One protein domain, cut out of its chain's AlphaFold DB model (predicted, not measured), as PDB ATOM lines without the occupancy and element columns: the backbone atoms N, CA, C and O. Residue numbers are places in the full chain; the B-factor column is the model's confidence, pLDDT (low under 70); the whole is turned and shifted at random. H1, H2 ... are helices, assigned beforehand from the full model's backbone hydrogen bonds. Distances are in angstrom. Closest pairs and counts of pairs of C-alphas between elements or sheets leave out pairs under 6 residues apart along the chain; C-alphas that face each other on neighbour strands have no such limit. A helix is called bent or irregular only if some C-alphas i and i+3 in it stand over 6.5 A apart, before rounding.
ATOM      1  N   PRO A 939     233.802 222.645 389.805       80.31
ATOM      2  CA  PRO A 939     233.466 224.026 390.114       80.31
ATOM      3  C   PRO A 939     234.355 224.995 389.322       80.31
ATOM      4  O   PRO A 939     235.551 224.743 389.139       80.31
ATOM      5  N   ILE A 940     233.784 226.094 388.812       83.44
ATOM      6  CA  ILE A 940     234.552 227.130 388.106       83.44
ATOM      7  C   ILE A 940     235.003 228.204 389.097       83.44
ATOM      8  O   ILE A 940     234.405 229.271 389.209       83.44
ATOM      9  N   GLU A 941     236.120 227.930 389.757       82.44
ATOM     10  CA  GLU A 941     236.702 228.822 390.759       82.44
ATOM     11  C   GLU A 941     237.478 230.004 390.148       82.44
ATOM     12  O   GLU A 941     237.972 229.946 389.012       82.44
ATOM     13  N   TRP A 942     237.668 231.071 390.931       82.75
ATOM     14  CA  TRP A 942     238.470 232.246 390.553       82.75
ATOM     15  C   TRP A 942     239.860 231.922 389.961       82.75
ATOM     16  O   TRP A 942     240.222 232.522 388.942       82.75
ATOM     17  N   PRO A 943     240.628 230.939 390.475       82.94
ATOM     18  CA  PRO A 943     241.906 230.561 389.874       82.94
ATOM     19  C   PRO A 943     241.816 230.086 388.417       82.94
ATOM     20  O   PRO A 943     242.733 230.330 387.629       82.94
ATOM     21  N   ILE A 944     240.702 229.467 388.007       84.44
ATOM     22  CA  ILE A 944     240.472 229.062 386.610       84.44
ATOM     23  C   ILE A 944     240.288 230.303 385.726       84.44
ATOM     24  O   ILE A 944     240.797 230.357 384.599       84.44
ATOM     25  N   ILE A 945     239.622 231.334 386.251       84.12
ATOM     26  CA  ILE A 945     239.459 232.631 385.584       84.12
ATOM     27  C   ILE A 945     240.824 233.295 385.392       84.12
ATOM     28  O   ILE A 945     241.183 233.670 384.275       84.12
ATOM     29  N   TRP A 946     241.639 233.363 386.444       83.75
ATOM     30  CA  TRP A 946     242.971 233.970 386.381       83.75
ATOM     31  C   TRP A 946     243.927 233.219 385.459       83.75
ATOM     32  O   TRP A 946     244.669 233.851 384.702       83.75
ATOM     33  N   LYS A 947     243.873 231.883 385.449       83.62
ATOM     34  CA  LYS A 947     244.599 231.064 384.473       83.62
ATOM     35  C   LYS A 947     244.192 231.422 383.044       83.62
ATOM     36  O   LYS A 947     245.054 231.686 382.208       83.62
ATOM     37  N   THR A 948     242.889 231.532 382.784       85.94
ATOM     38  CA  THR A 948     242.344 231.910 381.467       85.94
ATOM     39  C   THR A 948     242.802 233.309 381.026       85.94
ATOM     40  O   THR A 948     243.113 233.529 379.848       85.94
ATOM     41  N   LEU A 949     242.880 234.259 381.964       82.88
ATOM     42  CA  LEU A 949     243.395 235.611 381.722       82.88
ATOM     43  C   LEU A 949     244.898 235.594 381.402       82.88
ATOM     44  O   LEU A 949     245.317 236.179 380.398       82.88
ATOM     45  N   SER A 950     245.687 234.865 382.198       80.31
ATOM     46  CA  SER A 950     247.136 234.707 382.009       80.31
ATOM     47  C   SER A 950     247.467 234.086 380.647       80.31
ATOM     48  O   SER A 950     248.241 234.650 379.872       80.31
ATOM     49  N   GLU A 951     246.785 232.999 380.270       82.75
ATOM     50  CA  GLU A 951     246.916 232.351 378.954       82.75
ATOM     51  C   GLU A 951     246.503 233.263 377.786       82.75
ATOM     52  O   GLU A 951     246.923 233.069 376.643       82.75
ATOM     53  N   SER A 952     245.683 234.281 378.055       81.75
ATOM     54  CA  SER A 952     245.289 235.308 377.082       81.75
ATOM     55  C   SER A 952     246.265 236.497 377.038       81.75
ATOM     56  O   SER A 952     246.074 237.435 376.258       81.75
ATOM     57  N   GLY A 953     247.347 236.448 377.823       78.25
ATOM     58  CA  GLY A 953     248.383 237.474 377.884       78.25
ATOM     59  C   GLY A 953     247.870 238.803 378.435       78.25
ATOM     60  O   GLY A 953     248.257 239.857 377.909       78.25
ATOM     61  N   LEU A 954     246.960 238.733 379.412       76.19
ATOM     62  CA  LEU A 954     246.432 239.855 380.184       76.19
ATOM     63  C   LEU A 954     247.005 239.839 381.599       76.19
ATOM     64  O   LEU A 954     247.095 238.787 382.231       76.19
ATOM     65  N   ASP A 955     247.334 241.027 382.094       67.94
ATOM     66  CA  ASP A 955     247.643 241.239 383.501       67.94
ATOM     67  C   ASP A 955     246.441 241.883 384.206       67.94
ATOM     68  O   ASP A 955     245.804 242.781 383.654       67.94
ATOM     69  N   MET A 956     246.107 241.406 385.406       58.44
ATOM     70  CA  MET A 956     244.830 241.695 386.081       58.44
ATOM     71  C   MET A 956     244.763 243.094 386.697       58.44
ATOM     72  O   MET A 956     243.675 243.574 386.991       58.44
ATOM     73  N   GLN A 957     245.901 243.774 386.870       54.94
ATOM     74  CA  GLN A 957     245.930 245.157 387.368       54.94
ATOM     75  C   GLN A 957     245.566 246.197 386.297       54.94
ATOM     76  O   GLN A 957     245.509 247.394 386.575       54.94
ATOM     77  N   ILE A 958     245.320 245.763 385.060       48.78
ATOM     78  CA  ILE A 958     244.959 246.662 383.972       48.78
ATOM     79  C   ILE A 958     243.441 246.869 384.012       48.78
ATOM     80  O   ILE A 958     242.678 246.124 383.396       48.78
ATOM     81  N   GLY A 959     243.005 247.929 384.701       49.94
ATOM     82  CA  GLY A 959     241.726 248.573 384.384       49.94
ATOM     83  C   GLY A 959     241.672 248.936 382.889       49.94
ATOM     84  O   GLY A 959     242.722 248.968 382.242       49.94
ATOM     85  N   PRO A 960     240.489 249.184 382.301       46.66
ATOM     86  CA  PRO A 960     240.351 249.420 380.860       46.66
ATOM     87  C   PRO A 960     241.409 250.413 380.355       46.66
ATOM     88  O   PRO A 960     241.415 251.583 380.730       46.66
ATOM     89  N   SER A 961     242.360 249.924 379.552       49.28
ATOM     90  CA  SER A 961     243.474 250.744 379.068       49.28
ATOM     91  C   SER A 961     243.031 251.569 377.858       49.28
ATOM     92  O   SER A 961     242.215 251.113 377.056       49.28
ATOM     93  N   GLU A 962     243.669 252.715 377.626       48.84
ATOM     94  CA  GLU A 962     243.451 253.536 376.423       48.84
ATOM     95  C   GLU A 962     243.886 252.847 375.108       48.84
ATOM     96  O   GLU A 962     243.652 253.367 374.016       48.84
ATOM     97  N   THR A 963     244.511 251.662 375.164       59.53
ATOM     98  CA  THR A 963     244.985 250.949 373.970       59.53
ATOM     99  C   THR A 963     243.966 249.936 373.438       59.53
ATOM    100  O   THR A 963     243.537 249.009 374.130       59.53
ATOM    101  N   ALA A 964     243.641 250.043 372.145       63.78
ATOM    102  CA  ALA A 964     242.727 249.129 371.450       63.78
ATOM    103  C   ALA A 964     243.152 247.645 371.534       63.78
ATOM    104  O   ALA A 964     242.308 246.748 371.523       63.78
ATOM    105  N   THR A 965     244.455 247.372 371.647       67.62
ATOM    106  CA  THR A 965     245.005 246.011 371.756       67.62
ATOM    107  C   THR A 965     244.663 245.344 373.090       67.62
ATOM    108  O   THR A 965     244.358 244.153 373.100       67.62
ATOM    109  N   ALA A 966     244.688 246.081 374.207       68.38
ATOM    110  CA  ALA A 966     244.324 245.531 375.513       68.38
ATOM    111  C   ALA A 966     242.814 245.267 375.608       68.38
ATOM    112  O   ALA A 966     242.416 244.201 376.064       68.38
ATOM    113  N   ASN A 967     241.986 246.176 375.078       72.12
ATOM    114  CA  ASN A 967     240.528 246.004 375.052       72.12
ATOM    115  C   ASN A 967     240.111 244.789 374.213       72.12
ATOM    116  O   ASN A 967     239.232 244.033 374.615       72.12
ATOM    117  N   LYS A 968     240.799 244.539 373.088       79.69
ATOM    118  CA  LYS A 968     240.577 243.328 372.289       79.69
ATOM    119  C   LYS A 968     240.937 242.051 373.054       79.69
ATOM    120  O   LYS A 968     240.157 241.108 373.050       79.69
ATOM    121  N   LYS A 969     242.095 242.021 373.723       82.19
ATOM    122  CA  LYS A 969     242.491 240.872 374.551       82.19
ATOM    123  C   LYS A 969     241.497 240.623 375.689       82.19
ATOM    124  O   LYS A 969     241.178 239.469 375.949       82.19
ATOM    125  N   MET A 970     241.005 241.686 376.332       82.19
ATOM    126  CA  MET A 970     239.999 241.609 377.396       82.19
ATOM    127  C   MET A 970     238.689 241.002 376.881       82.19
ATOM    128  O   MET A 970     238.173 240.069 377.484       82.19
ATOM    129  N   ALA A 971     238.208 241.451 375.720       82.44
ATOM    130  CA  ALA A 971     237.029 240.880 375.069       82.44
ATOM    131  C   ALA A 971     237.222 239.393 374.703       82.44
ATOM    132  O   ALA A 971     236.356 238.564 374.986       82.44
ATOM    133  N   ASP A 972     238.382 239.031 374.139       85.56
ATOM    134  CA  ASP A 972     238.724 237.637 373.823       85.56
ATOM    135  C   ASP A 972     238.761 236.758 375.091       85.56
ATOM    136  O   ASP A 972     238.318 235.606 375.066       85.56
ATOM    137  N   ALA A 973     239.256 237.292 376.212       87.00
ATOM    138  CA  ALA A 973     239.264 236.597 377.494       87.00
ATOM    139  C   ALA A 973     237.858 236.457 378.093       87.00
ATOM    140  O   ALA A 973     237.505 235.359 378.518       87.00
ATOM    141  N   SER A 974     237.023 237.500 378.046       88.06
ATOM    142  CA  SER A 974     235.623 237.428 378.487       88.06
ATOM    143  C   SER A 974     234.816 236.406 377.678       88.06
ATOM    144  O   SER A 974     234.007 235.684 378.255       88.06
ATOM    145  N   ILE A 975     235.089 236.236 376.374       90.12
ATOM    146  CA  ILE A 975     234.514 235.133 375.582       90.12
ATOM    147  C   ILE A 975     234.953 233.771 376.129       90.12
ATOM    148  O   ILE A 975     234.128 232.865 376.256       90.12
ATOM    149  N   LYS A 976     236.251 233.584 376.405       90.00
ATOM    150  CA  LYS A 976     236.761 232.311 376.941       90.00
ATOM    151  C   LYS A 976     236.153 232.002 378.308       90.00
ATOM    152  O   LYS A 976     235.716 230.877 378.511       90.00
ATOM    153  N   ILE A 977     236.066 232.999 379.187       89.69
ATOM    154  CA  ILE A 977     235.470 232.891 380.522       89.69
ATOM    155  C   ILE A 977     233.984 232.535 380.425       89.69
ATOM    156  O   ILE A 977     233.548 231.571 381.046       89.69
ATOM    157  N   ALA A 978     233.223 233.220 379.565       89.25
ATOM    158  CA  ALA A 978     231.821 232.885 379.324       89.25
ATOM    159  C   ALA A 978     231.648 231.441 378.816       89.25
ATOM    160  O   ALA A 978     230.727 230.739 379.226       89.25
ATOM    161  N   LYS A 979     232.567 230.958 377.967       91.00
ATOM    162  CA  LYS A 979     232.547 229.578 377.459       91.00
ATOM    163  C   LYS A 979     232.826 228.522 378.526       91.00
ATOM    164  O   LYS A 979     232.375 227.396 378.334       91.00
ATOM    165  N   LEU A 980     233.509 228.850 379.626       89.25
ATOM    166  CA  LEU A 980     233.702 227.902 380.732       89.25
ATOM    167  C   LEU A 980     232.347 227.444 381.288       89.25
ATOM    168  O   LEU A 980     232.134 226.255 381.500       89.25
ATOM    169  N   MET A 981     231.388 228.368 381.404       89.12
ATOM    170  CA  MET A 981     230.043 228.087 381.920       89.12
ATOM    171  C   MET A 981     229.167 227.255 380.965       89.12
ATOM    172  O   MET A 981     228.113 226.760 381.368       89.12
ATOM    173  N   LEU A 982     229.575 227.095 379.697       87.38
ATOM    174  CA  LEU A 982     228.856 226.276 378.717       87.38
ATOM    175  C   LEU A 982     229.160 224.782 378.840       87.38
ATOM    176  O   LEU A 982     228.452 223.998 378.207       87.38
ATOM    177  N   ALA A 983     230.163 224.356 379.610       84.56
ATOM    178  CA  ALA A 983     230.416 222.932 379.807       84.56
ATOM    179  C   ALA A 983     229.242 222.267 380.555       84.56
ATOM    180  O   ALA A 983     228.649 222.866 381.451       84.56
ATOM    181  N   ASP A 984     228.856 221.050 380.156       76.81
ATOM    182  CA  ASP A 984     227.771 220.303 380.823       76.81
ATOM    183  C   ASP A 984     228.134 219.946 382.270       76.81
ATOM    184  O   ASP A 984     227.273 219.963 383.146       76.81
ATOM    185  N   ASN A 985     229.421 219.728 382.535       79.75
ATOM    186  CA  ASN A 985     229.939 219.395 383.854       79.75
ATOM    187  C   ASN A 985     230.357 220.610 384.706       79.75
ATOM    188  O   ASN A 985     230.811 220.427 385.834       79.75
ATOM    189  N   ALA A 986     230.193 221.840 384.205       80.50
ATOM    190  CA  ALA A 986     230.504 223.056 384.957       80.50
ATOM    191  C   ALA A 986     229.441 223.351 386.023       80.50
ATOM    192  O   ALA A 986     228.293 223.685 385.691       80.50
ATOM    193  N   ILE A 987     229.867 223.293 387.283       75.44
ATOM    194  CA  ILE A 987     229.107 223.714 388.468       75.44
ATOM    195  C   ILE A 987     229.774 224.954 389.087       75.44
ATOM    196  O   ILE A 987     230.849 225.338 388.635       75.44
ATOM    197  N   CYS A 988     229.123 225.621 390.044       75.44
ATOM    198  CA  CYS A 988     229.614 226.845 390.696       75.44
ATOM    199  C   CYS A 988     230.193 227.883 389.707       75.44
ATOM    200  O   CYS A 988     231.400 228.044 389.538       75.44
ATOM    201  N   PHE A 989     229.310 228.557 388.969       83.69
ATOM    202  CA  PHE A 989     229.680 229.556 387.958       83.69
ATOM    203  C   PHE A 989     229.569 231.001 388.476       83.69
ATOM    204  O   PHE A 989     229.497 231.942 387.684       83.69
ATOM    205  N   GLY A 990     229.594 231.187 389.798       84.38
ATOM    206  CA  GLY A 990     229.614 232.500 390.444       84.38
ATOM    207  C   GLY A 990     230.814 233.342 389.998       84.38
ATOM    208  O   GLY A 990     230.599 234.422 389.449       84.38
ATOM    209  N   PRO A 991     232.064 232.847 390.104       85.94
ATOM    210  CA  PRO A 991     233.257 233.583 389.673       85.94
ATOM    211  C   PRO A 991     233.261 234.037 388.198       85.94
ATOM    212  O   PRO A 991     233.467 235.230 387.945       85.94
ATOM    213  N   PRO A 992     232.998 233.178 387.184       89.00
ATOM    214  CA  PRO A 992     232.923 233.636 385.795       89.00
ATOM    215  C   PRO A 992     231.768 234.620 385.555       89.00
ATOM    216  O   PRO A 992     231.927 235.552 384.764       89.00
ATOM    217  N   ALA A 993     230.625 234.455 386.229       88.75
ATOM    218  CA  ALA A 993     229.516 235.399 386.134       88.75
ATOM    219  C   ALA A 993     229.864 236.756 386.771       88.75
ATOM    220  O   ALA A 993     229.664 237.795 386.144       88.75
ATOM    221  N   ALA A 994     230.471 236.760 387.958       85.31
ATOM    222  CA  ALA A 994     230.951 237.958 388.639       85.31
ATOM    223  C   ALA A 994     232.007 238.708 387.806       85.31
ATOM    224  O   ALA A 994     231.960 239.936 387.714       85.31
ATOM    225  N   TRP A 995     232.912 237.990 387.131       86.75
ATOM    226  CA  TRP A 995     233.849 238.595 386.179       86.75
ATOM    227  C   TRP A 995     233.122 239.321 385.041       86.75
ATOM    228  O   TRP A 995     233.423 240.475 384.737       86.75
ATOM    229  N   LEU A 996     232.145 238.662 384.411       88.75
ATOM    230  CA  LEU A 996     231.369 239.262 383.322       88.75
ATOM    231  C   LEU A 996     230.535 240.453 383.803       88.75
ATOM    232  O   LEU A 996     230.410 241.438 383.081       88.75
ATOM    233  N   TRP A 997     230.015 240.399 385.027       87.75
ATOM    234  CA  TRP A 997     229.334 241.522 385.663       87.75
ATOM    235  C   TRP A 997     230.242 242.759 385.798       87.75
ATOM    236  O   TRP A 997     229.820 243.867 385.466       87.75
ATOM    237  N   GLN A 998     231.504 242.582 386.205       83.19
ATOM    238  CA  GLN A 998     232.471 243.687 386.324       83.19
ATOM    239  C   GLN A 998     233.010 244.174 384.970       83.19
ATOM    240  O   GLN A 998     233.365 245.346 384.826       83.19
ATOM    241  N   HIS A 999     233.068 243.290 383.971       84.81
ATOM    242  CA  HIS A 999     233.684 243.555 382.670       84.81
ATOM    243  C   HIS A 999     232.724 243.277 381.502       84.81
ATOM    244  O   HIS A 999     232.980 242.369 380.694       84.81
ATOM    245  N   PRO A1000     231.635 244.060 381.366       85.94
ATOM    246  CA  PRO A1000     230.671 243.842 380.306       85.94
ATOM    247  C   PRO A1000     231.294 244.074 378.928       85.94
ATOM    248  O   PRO A1000     231.986 245.067 378.697       85.94
ATOM    249  N   SER A1001     231.048 243.157 377.991       86.81
ATOM    250  CA  SER A1001     231.520 243.301 376.609       86.81
ATOM    251  C   SER A1001     230.508 242.779 375.597       86.81
ATOM    252  O   SER A1001     229.830 241.771 375.812       86.81
ATOM    253  N   LYS A1002     230.444 243.447 374.442       87.44
ATOM    254  CA  LYS A1002     229.572 243.048 373.331       87.44
ATOM    255  C   LYS A1002     229.921 241.647 372.832       87.44
ATOM    256  O   LYS A1002     229.047 240.884 372.432       87.44
ATOM    257  N   GLU A1003     231.208 241.329 372.838       85.81
ATOM    258  CA  GLU A1003     231.768 240.078 372.354       85.81
ATOM    259  C   GLU A1003     231.383 238.886 373.245       85.81
ATOM    260  O   GLU A1003     231.155 237.793 372.724       85.81
ATOM    261  N   ALA A1004     231.261 239.089 374.563       90.06
ATOM    262  CA  ALA A1004     230.834 238.051 375.502       90.06
ATOM    263  C   ALA A1004     229.305 237.917 375.619       90.06
ATOM    264  O   ALA A1004     228.834 236.835 375.968       90.06
ATOM    265  N   ALA A1005     228.532 238.959 375.284       91.00
ATOM    266  CA  ALA A1005     227.070 238.984 375.423       91.00
ATOM    267  C   ALA A1005     226.357 237.809 374.726       91.00
ATOM    268  O   ALA A1005     225.422 237.236 375.276       91.00
ATOM    269  N   GLU A1006     226.817 237.416 373.535       91.44
ATOM    270  CA  GLU A1006     226.250 236.282 372.785       91.44
ATOM    271  C   GLU A1006     226.451 234.952 373.529       91.44
ATOM    272  O   GLU A1006     225.550 234.121 373.609       91.44
ATOM    273  N   VAL A1007     227.640 234.751 374.102       91.75
ATOM    274  CA  VAL A1007     227.969 233.531 374.846       91.75
ATOM    275  C   VAL A1007     227.254 233.526 376.195       91.75
ATOM    276  O   VAL A1007     226.704 232.499 376.576       91.75
ATOM    277  N   LEU A1008     227.206 234.666 376.891       92.31
ATOM    278  CA  LEU A1008     226.467 234.816 378.144       92.31
ATOM    279  C   LEU A1008     224.977 234.513 377.949       92.31
ATOM    280  O   LEU A1008     224.403 233.768 378.737       92.31
ATOM    281  N   ALA A1009     224.372 235.005 376.867       91.38
ATOM    282  CA  ALA A1009     222.991 234.686 376.520       91.38
ATOM    283  C   ALA A1009     222.781 233.170 376.343       91.38
ATOM    284  O   ALA A1009     221.847 232.600 376.908       91.38
ATOM    285  N   GLN A1010     223.691 232.485 375.640       92.50
ATOM    286  CA  GLN A1010     223.647 231.023 375.497       92.50
ATOM    287  C   GLN A1010     223.803 230.295 376.840       92.50
ATOM    288  O   GLN A1010     223.123 229.294 377.074       92.50
ATOM    289  N   VAL A1011     224.675 230.787 377.728       90.62
ATOM    290  CA  VAL A1011     224.852 230.247 379.085       90.62
ATOM    291  C   VAL A1011     223.560 230.381 379.875       90.62
ATOM    292  O   VAL A1011     223.081 229.380 380.400       90.62
ATOM    293  N   VAL A1012     222.971 231.577 379.915       89.88
ATOM    294  CA  VAL A1012     221.708 231.839 380.613       89.88
ATOM    295  C   VAL A1012     220.610 230.932 380.073       89.88
ATOM    296  O   VAL A1012     219.982 230.221 380.847       89.88
ATOM    297  N   GLU A1013     220.419 230.845 378.755       89.75
ATOM    298  CA  GLU A1013     219.410 229.947 378.181       89.75
ATOM    299  C   GLU A1013     219.612 228.482 378.558       89.75
ATOM    300  O   GLU A1013     218.640 227.762 378.806       89.75
ATOM    301  N   LYS A1014     220.864 228.021 378.557       88.06
ATOM    302  CA  LYS A1014     221.198 226.650 378.920       88.06
ATOM    303  C   LYS A1014     220.935 226.402 380.402       88.06
ATOM    304  O   LYS A1014     220.304 225.405 380.738       88.06
ATOM    305  N   LYS A1015     221.405 227.298 381.271       85.31
ATOM    306  CA  LYS A1015     221.291 227.157 382.722       85.31
ATOM    307  C   LYS A1015     219.855 227.333 383.196       85.31
ATOM    308  O   LYS A1015     219.465 226.557 384.048       85.31
ATOM    309  N   LEU A1016     219.051 228.211 382.584       81.56
ATOM    310  CA  LEU A1016     217.606 228.336 382.839       81.56
ATOM    311  C   LEU A1016     216.847 227.034 382.560       81.56
ATOM    312  O   LEU A1016     216.011 226.628 383.353       81.56
ATOM    313  N   LYS A1017     217.166 226.337 381.460       82.25
ATOM    314  CA  LYS A1017     216.557 225.028 381.144       82.25
ATOM    315  C   LYS A1017     216.948 223.925 382.126       82.25
ATOM    316  O   LYS A1017     216.277 222.900 382.174       82.25
ATOM    317  N   ALA A1018     218.068 224.111 382.815       73.38
ATOM    318  CA  ALA A1018     218.629 223.174 383.772       73.38
ATOM    319  C   ALA A1018     218.443 223.642 385.222       73.38
ATOM    320  O   ALA A1018     218.988 222.991 386.108       73.38
ATOM    321  N   VAL A1019     217.718 224.748 385.464       68.31
ATOM    322  CA  VAL A1019     217.367 225.166 386.825       68.31
ATOM    323  C   VAL A1019     216.615 223.990 387.435       68.31
ATOM    324  O   VAL A1019     215.598 223.579 386.860       68.31
ATOM    325  N   PRO A1020     217.129 223.384 388.520       57.62
ATOM    326  CA  PRO A1020     216.404 222.318 389.182       57.62
ATOM    327  C   PRO A1020     215.023 222.847 389.572       57.62
ATOM    328  O   PRO A1020     214.849 224.044 389.806       57.62
ATOM    329  N   ALA A1021     214.023 221.967 389.614       55.88
ATOM    330  CA  ALA A1021     212.810 222.300 390.343       55.88
ATOM    331  C   ALA A1021     213.261 222.545 391.786       55.88
ATOM    332  O   ALA A1021     213.594 221.585 392.473       55.88
ATOM    333  N   ILE A1022     213.409 223.817 392.159       56.00
ATOM    334  CA  ILE A1022     213.825 224.227 393.496       56.00
ATOM    335  C   ILE A1022     212.812 223.590 394.443       56.00
ATOM    336  O   ILE A1022     211.604 223.804 394.291       56.00
ATOM    337  N   GLU A1023     213.287 222.700 395.313       52.03
ATOM    338  CA  GLU A1023     212.421 222.055 396.293       52.03
ATOM    339  C   GLU A1023     211.866 223.138 397.230       52.03
ATOM    340  O   GLU A1023     212.504 224.165 397.466       52.03
ATOM    341  N   SER A1024     210.639 222.960 397.723       41.59
ATOM    342  CA  SER A1024     209.993 223.952 398.590       41.59
ATOM    343  C   SER A1024     210.888 224.266 399.801       41.59
ATOM    344  O   SER A1024     211.214 223.365 400.572       41.59
ATOM    345  N   GLY A1025     211.301 225.533 399.943       46.25
ATOM    346  CA  GLY A1025     212.187 226.009 401.016       46.25
ATOM    347  C   GLY A1025     213.652 226.258 400.625       46.25
ATOM    348  O   GLY A1025     214.428 226.696 401.470       46.25
ATOM    349  N   GLU A1026     214.057 226.008 399.376       54.34
ATOM    350  CA  GLU A1026     215.383 226.388 398.870       54.34
ATOM    351  C   GLU A1026     215.392 227.814 398.290       54.34
ATOM    352  O   GLU A1026     214.530 228.172 397.493       54.34
ATOM    353  N   TYR A1027     216.419 228.602 398.621       62.19
ATOM    354  CA  TYR A1027     216.732 229.834 397.894       62.19
ATOM    355  C   TYR A1027     217.474 229.511 396.595       62.19
ATOM    356  O   TYR A1027     218.289 228.584 396.540       62.19
ATOM    357  N   LEU A1028     217.252 230.321 395.558       70.06
ATOM    358  CA  LEU A1028     218.062 230.277 394.342       70.06
ATOM    359  C   LEU A1028     219.567 230.360 394.688       70.06
ATOM    360  O   LEU A1028     219.975 231.316 395.353       70.06
ATOM    361  N   PRO A1029     220.407 229.414 394.217       72.25
ATOM    362  CA  PRO A1029     221.836 229.430 394.515       72.25
ATOM    363  C   PRO A1029     222.497 230.753 394.113       72.25
ATOM    364  O   PRO A1029     222.166 231.339 393.074       72.25
ATOM    365  N   SER A1030     223.459 231.217 394.916       72.94
ATOM    366  CA  SER A1030     224.109 232.526 394.755       72.94
ATOM    367  C   SER A1030     224.741 232.719 393.367       72.94
ATOM    368  O   SER A1030     224.802 233.840 392.853       72.94
ATOM    369  N   GLU A1031     225.145 231.646 392.684       79.06
ATOM    370  CA  GLU A1031     225.730 231.737 391.344       79.06
ATOM    371  C   GLU A1031     224.712 232.136 390.280       79.06
ATOM    372  O   GLU A1031     225.066 232.818 389.316       79.06
ATOM    373  N   TYR A1032     223.444 231.749 390.443       85.06
ATOM    374  CA  TYR A1032     222.376 232.228 389.572       85.06
ATOM    375  C   TYR A1032     222.117 233.713 389.810       85.06
ATOM    376  O   TYR A1032     221.910 234.438 388.839       85.06
ATOM    377  N   THR A1033     222.235 234.195 391.049       83.69
ATOM    378  CA  THR A1033     222.203 235.634 391.345       83.69
ATOM    379  C   THR A1033     223.307 236.374 390.597       83.69
ATOM    380  O   THR A1033     223.026 237.333 389.875       83.69
ATOM    381  N   TRP A1034     224.551 235.891 390.653       85.25
ATOM    382  CA  TRP A1034     225.652 236.472 389.878       85.25
ATOM    383  C   TRP A1034     225.434 236.396 388.365       85.25
ATOM    384  O   TRP A1034     225.736 237.354 387.649       85.25
ATOM    385  N   LEU A1035     224.880 235.290 387.868       90.19
ATOM    386  CA  LEU A1035     224.559 235.121 386.453       90.19
ATOM    387  C   LEU A1035     223.493 236.126 385.989       90.19
ATOM    388  O   LEU A1035     223.640 236.720 384.919       90.19
ATOM    389  N   MET A1036     222.463 236.364 386.807       90.81
ATOM    390  CA  MET A1036     221.428 237.364 386.541       90.81
ATOM    391  C   MET A1036     221.994 238.787 386.586       90.81
ATOM    392  O   MET A1036     221.744 239.568 385.668       90.81
ATOM    393  N   ARG A1037     222.847 239.115 387.563       88.50
ATOM    394  CA  ARG A1037     223.560 240.406 387.604       88.50
ATOM    395  C   ARG A1037     224.398 240.631 386.346       88.50
ATOM    396  O   ARG A1037     224.333 241.694 385.726       88.50
ATOM    397  N   ALA A1038     225.156 239.620 385.924       90.31
ATOM    398  CA  ALA A1038     225.946 239.685 384.699       90.31
ATOM    399  C   ALA A1038     225.064 239.938 383.468       90.31
ATOM    400  O   ALA A1038     225.430 240.752 382.615       90.31
ATOM    401  N   LEU A1039     223.900 239.284 383.386       92.38
ATOM    402  CA  LEU A1039     222.925 239.492 382.316       92.38
ATOM    403  C   LEU A1039     222.410 240.941 382.292       92.38
ATOM    404  O   LEU A1039     222.404 241.553 381.224       92.38
ATOM    405  N   VAL A1040     222.057 241.509 383.452       89.31
ATOM    406  CA  VAL A1040     221.593 242.906 383.578       89.31
ATOM    407  C   VAL A1040     222.674 243.895 383.135       89.31
ATOM    408  O   VAL A1040     222.399 244.793 382.341       89.31
ATOM    409  N   LYS A1041     223.941 243.700 383.521       89.06
ATOM    410  CA  LYS A1041     225.047 244.556 383.034       89.06
ATOM    411  C   LYS A1041     225.264 244.485 381.521       89.06
ATOM    412  O   LYS A1041     225.772 245.436 380.928       89.06
ATOM    413  N   HIS A1042     224.866 243.386 380.883       91.88
ATOM    414  CA  HIS A1042     224.926 243.208 379.431       91.88
ATOM    415  C   HIS A1042     223.617 243.562 378.717       91.88
ATOM    416  O   HIS A1042     223.519 243.377 377.503       91.88
ATOM    417  N   ALA A1043     222.622 244.100 379.423       87.81
ATOM    418  CA  ALA A1043     221.281 244.313 378.890       87.81
ATOM    419  C   ALA A1043     221.216 245.285 377.700       87.81
ATOM    420  O   ALA A1043     220.277 245.222 376.915       87.81
ATOM    421  N   SER A1044     222.230 246.136 377.510       84.94
ATOM    422  CA  SER A1044     222.360 247.001 376.324       84.94
ATOM    423  C   SER A1044     222.718 246.247 375.030       84.94
ATOM    424  O   SER A1044     222.729 246.838 373.945       84.94
ATOM    425  N   TYR A1045     223.020 244.948 375.115       88.38
ATOM    426  CA  TYR A1045     223.339 244.099 373.974       88.38
ATOM    427  C   TYR A1045     222.148 243.189 373.618       88.38
ATOM    428  O   TYR A1045     221.711 242.411 374.470       88.38
ATOM    429  N   PRO A1046     221.676 243.185 372.350       87.12
ATOM    430  CA  PRO A1046     220.423 242.526 371.962       87.12
ATOM    431  C   PRO A1046     220.232 241.060 372.399       87.12
ATOM    432  O   PRO A1046     219.109 240.717 372.773       87.12
ATOM    433  N   PRO A1047     221.264 240.181 372.389       87.75
ATOM    434  CA  PRO A1047     221.105 238.798 372.851       87.75
ATOM    435  C   PRO A1047     220.704 238.687 374.330       87.75
ATOM    436  O   PRO A1047     219.981 237.769 374.703       87.75
ATOM    437  N   CYS A1048     221.160 239.621 375.170       88.69
ATOM    438  CA  CYS A1048     220.880 239.641 376.604       88.69
ATOM    439  C   CYS A1048     219.544 240.332 376.910       88.69
ATOM    440  O   CYS A1048     218.776 239.828 377.726       88.69
ATOM    441  N   THR A1049     219.221 241.421 376.200       85.25
ATOM    442  CA  THR A1049     217.946 242.150 376.336       85.25
ATOM    443  C   THR A1049     216.742 241.211 376.216       85.25
ATOM    444  O   THR A1049     215.864 241.197 377.072       85.25
ATOM    445  N   ALA A1050     216.734 240.348 375.195       82.44
ATOM    446  CA  ALA A1050     215.631 239.419 374.950       82.44
ATOM    447  C   ALA A1050     215.463 238.341 376.042       82.44
ATOM    448  O   ALA A1050     214.396 237.733 376.156       82.44
ATOM    449  N   LEU A1051     216.508 238.072 376.830       88.88
ATOM    450  CA  LEU A1051     216.473 237.075 377.897       88.88
ATOM    451  C   LEU A1051     215.980 237.635 379.223       88.88
ATOM    452  O   LEU A1051     215.395 236.877 379.991       88.88
ATOM    453  N   ILE A1052     216.158 238.930 379.474       88.62
ATOM    454  CA  ILE A1052     215.717 239.568 380.719       88.62
ATOM    455  C   ILE A1052     214.203 239.429 380.881       88.62
ATOM    456  O   ILE A1052     213.762 238.881 381.888       88.62
ATOM    457  N   SER A1053     213.410 239.766 379.857       83.94
ATOM    458  CA  SER A1053     211.950 239.579 379.901       83.94
ATOM    459  C   SER A1053     211.549 238.119 380.148       83.94
ATOM    460  O   SER A1053     210.583 237.845 380.855       83.94
ATOM    461  N   ARG A1054     212.307 237.153 379.606       85.81
ATOM    462  CA  ARG A1054     212.051 235.718 379.826       85.81
ATOM    463  C   ARG A1054     212.378 235.267 381.247       85.81
ATOM    464  O   ARG A1054     211.674 234.415 381.770       85.81
ATOM    465  N   CYS A1055     213.436 235.807 381.843       86.50
ATOM    466  CA  CYS A1055     213.819 235.526 383.225       86.50
ATOM    467  C   CYS A1055     212.822 236.146 384.213       86.50
ATOM    468  O   CYS A1055     212.418 235.492 385.167       86.50
ATOM    469  N   LEU A1056     212.372 237.377 383.950       84.00
ATOM    470  CA  LEU A1056     211.330 238.046 384.732       84.00
ATOM    471  C   LEU A1056     209.995 237.280 384.703       84.00
ATOM    472  O   LEU A1056     209.307 237.195 385.719       84.00
ATOM    473  N   ALA A1057     209.662 236.683 383.555       82.19
ATOM    474  CA  ALA A1057     208.466 235.865 383.351       82.19
ATOM    475  C   ALA A1057     208.652 234.371 383.688       82.19
ATOM    476  O   ALA A1057     207.803 233.555 383.323       82.19
ATOM    477  N   HIS A1058     209.764 233.983 384.316       84.38
ATOM    478  CA  HIS A1058     210.039 232.584 384.629       84.38
ATOM    479  C   HIS A1058     209.099 232.054 385.728       84.38
ATOM    480  O   HIS A1058     208.729 232.793 386.638       84.38
ATOM    481  N   GLU A1059     208.727 230.767 385.655       78.00
ATOM    482  CA  GLU A1059     207.823 230.126 386.631       78.00
ATOM    483  C   GLU A1059     208.405 230.155 388.051       78.00
ATOM    484  O   GLU A1059     207.702 230.439 389.016       78.00
ATOM    485  N   ASN A1060     209.716 229.928 388.165       76.06
ATOM    486  CA  ASN A1060     210.461 230.158 389.399       76.06
ATOM    487  C   ASN A1060     210.681 231.665 389.632       76.06
ATOM    488  O   ASN A1060     211.441 232.310 388.900       76.06
ATOM    489  N   ARG A1061     210.025 232.202 390.667       75.50
ATOM    490  CA  ARG A1061     209.991 233.635 390.986       75.50
ATOM    491  C   ARG A1061     211.337 234.187 391.462       75.50
ATOM    492  O   ARG A1061     211.589 235.376 391.227       75.50
ATOM    493  N   ASP A1062     212.211 233.353 392.023       76.44
ATOM    494  CA  ASP A1062     213.519 233.768 392.543       76.44
ATOM    495  C   ASP A1062     214.476 234.187 391.434       76.44
ATOM    496  O   ASP A1062     215.303 235.071 391.624       76.44
ATOM    497  N   ILE A1063     214.331 233.617 390.233       82.12
ATOM    498  CA  ILE A1063     215.105 234.037 389.055       82.12
ATOM    499  C   ILE A1063     214.801 235.498 388.716       82.12
ATOM    500  O   ILE A1063     215.706 236.281 388.419       82.12
ATOM    501  N   GLY A1064     213.521 235.870 388.793       79.12
ATOM    502  CA  GLY A1064     213.089 237.255 388.665       79.12
ATOM    503  C   GLY A1064     213.665 238.115 389.785       79.12
ATOM    504  O   GLY A1064     214.249 239.151 389.495       79.12
ATOM    505  N   GLY A1065     213.583 237.659 391.040       78.12
ATOM    506  CA  GLY A1065     214.147 238.359 392.201       78.12
ATOM    507  C   GLY A1065     215.654 238.614 392.097       78.12
ATOM    508  O   GLY A1065     216.119 239.722 392.352       78.12
ATOM    509  N   ALA A1066     216.416 237.632 391.621       80.62
ATOM    510  CA  ALA A1066     217.855 237.730 391.409       80.62
ATOM    511  C   ALA A1066     218.250 238.816 390.395       80.62
ATOM    512  O   ALA A1066     219.259 239.498 390.593       80.62
ATOM    513  N   LEU A1067     217.455 239.034 389.341       82.38
ATOM    514  CA  LEU A1067     217.662 240.154 388.409       82.38
ATOM    515  C   LEU A1067     217.508 241.517 389.088       82.38
ATOM    516  O   LEU A1067     218.183 242.472 388.706       82.38
ATOM    517  N   LEU A1068     216.645 241.606 390.100       77.56
ATOM    518  CA  LEU A1068     216.386 242.839 390.846       77.56
ATOM    519  C   LEU A1068     217.518 243.168 391.837       77.56
ATOM    520  O   LEU A1068     217.573 244.274 392.362       77.56
ATOM    521  N   SER A1069     218.471 242.256 392.051       74.44
ATOM    522  CA  SER A1069     219.603 242.468 392.964       74.44
ATOM    523  C   SER A1069     220.668 243.470 392.470       74.44
ATOM    524  O   SER A1069     221.544 243.837 393.250       74.44
ATOM    525  N   ASP A1070     220.618 243.909 391.204       75.06
ATOM    526  CA  ASP A1070     221.464 244.976 390.620       75.06
ATOM    527  C   ASP A1070     220.588 246.004 389.883       75.06
ATOM    528  O   ASP A1070     220.729 246.278 388.686       75.06
ATOM    529  N   PHE A1071     219.616 246.530 390.628       72.75
ATOM    530  CA  PHE A1071     218.530 247.364 390.120       72.75
ATOM    531  C   PHE A1071     219.007 248.651 389.423       72.75
ATOM    532  O   PHE A1071     218.434 249.063 388.413       72.75
ATOM    533  N   ASP A1072     220.098 249.257 389.898       72.81
ATOM    534  CA  ASP A1072     220.661 250.497 389.337       72.81
ATOM    535  C   ASP A1072     221.164 250.336 387.894       72.81
ATOM    536  O   ASP A1072     221.321 251.314 387.160       72.81
ATOM    537  N   SER A1073     221.411 249.096 387.472       77.19
ATOM    538  CA  SER A1073     221.928 248.760 386.145       77.19
ATOM    539  C   SER A1073     220.835 248.365 385.148       77.19
ATOM    540  O   SER A1073     221.140 248.104 383.982       77.19
ATOM    541  N   MET A1074     219.577 248.301 385.590       84.31
ATOM    542  CA  MET A1074     218.454 247.833 384.782       84.31
ATOM    543  C   MET A1074     218.066 248.862 383.704       84.31
ATOM    544  O   MET A1074     217.815 250.027 384.033       84.31
ATOM    545  N   PRO A1075     217.978 248.481 382.414       85.38
ATOM    546  CA  PRO A1075     217.559 249.413 381.373       85.38
ATOM    547  C   PRO A1075     216.121 249.902 381.555       85.38
ATOM    548  O   PRO A1075     215.204 249.130 381.827       85.38
ATOM    549  N   ILE A1076     215.916 251.195 381.305       86.81
ATOM    550  CA  ILE A1076     214.619 251.878 381.445       86.81
ATOM    551  C   ILE A1076     213.535 251.282 380.532       86.81
ATOM    552  O   ILE A1076     212.354 251.331 380.860       86.81
TER     553      ILE A1076
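AT A GLANCE: This is residues 939 to 1076 of the 1129 residues of an uncharacterized protein of Candidatus Melainabacteria bacterium (UniProt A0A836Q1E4). Seven helices make a slab of two layers, the chain going back and forth between them: H2, H4 and H6 form one row, all running the same way, and over it lies a looser layer of H1, H3, H5 and H7. H3 and H5 lie side by side in that second layer, H7 crosses H5 at a steep angle, and H1 meets H3 only at their ends. The printed part has 138 residues with H1 to H7 in that order and no named strand, and its class is all helix. It is compact, with a radius of gyration of the C-alphas of 14.8 A, and spans 48 by 35 by 21 A.

IN THESE COORDINATES: H1 is residues 942 to 951, beginning at C-alpha 942 at (238.470, 232.246, 390.553). H2, residues 964 to 980, is the longest at 24.9 A. H3 is residues 990 to 998. H4, residues 1002 to 1017, measures 23.6 A and begins at C-alpha 1002 at (229.572, 243.048, 373.331); it is only just irregular, with C-alphas 1003 and 1006 6.7 A apart. H5 is residues 1030 to 1041 and H6 residues 1046 to 1056. H7, residues 1061 to 1073, measures 19.9 A and ends at C-alpha 1073 at (221.928, 248.760, 386.145); it is irregular, with C-alphas 1069 and 1072 8.9 A apart.

HOW THE PARTS SIT: H5 is the hub, touching H3, H4, H6 and H7. It runs the same way as H3 at a shallow tilt of 21 degrees, with closest C-alphas Trp 997 and Ala 1038 at 4.0 A. H7 touches H5 at a steep tilt of 46 degrees, closest at Thr 1033 and Ala 1066, 4.8 A. H4 and H5 are a helical hairpin, closest at Leu 1008 and Leu 1039, 7.2 A; H4 touches H5 with residues 1008 to 1012 alone. H4 touches H6 at a shallow tilt of 30 degrees, closest at Ala 1009 and Cys 1048, 5.4 A. H2 touches H4 at a shallow tilt of 11 degrees, the same way, closest at Ile 975 and Ala 1004, 4.7 A. H1 and H7 are apart. Every O i to N i+4 pair is within hydrogen-bond range in H1, H2, H3 and H5, against 10 of 12 in H4, 4 of 7 in H6 and 5 of 9 in H7.

THE WHOLE: The C-alphas farthest apart, those of Thr 963 and Ser 1024, are 50.6 A from each other. The printed part has no cut. The links H1 to H2 and H4 to H5 are long, 12 residues each. Mean pLDDT of the printed part is 79.9, and residues 955 to 966 and 1019 to 1027 are under 70.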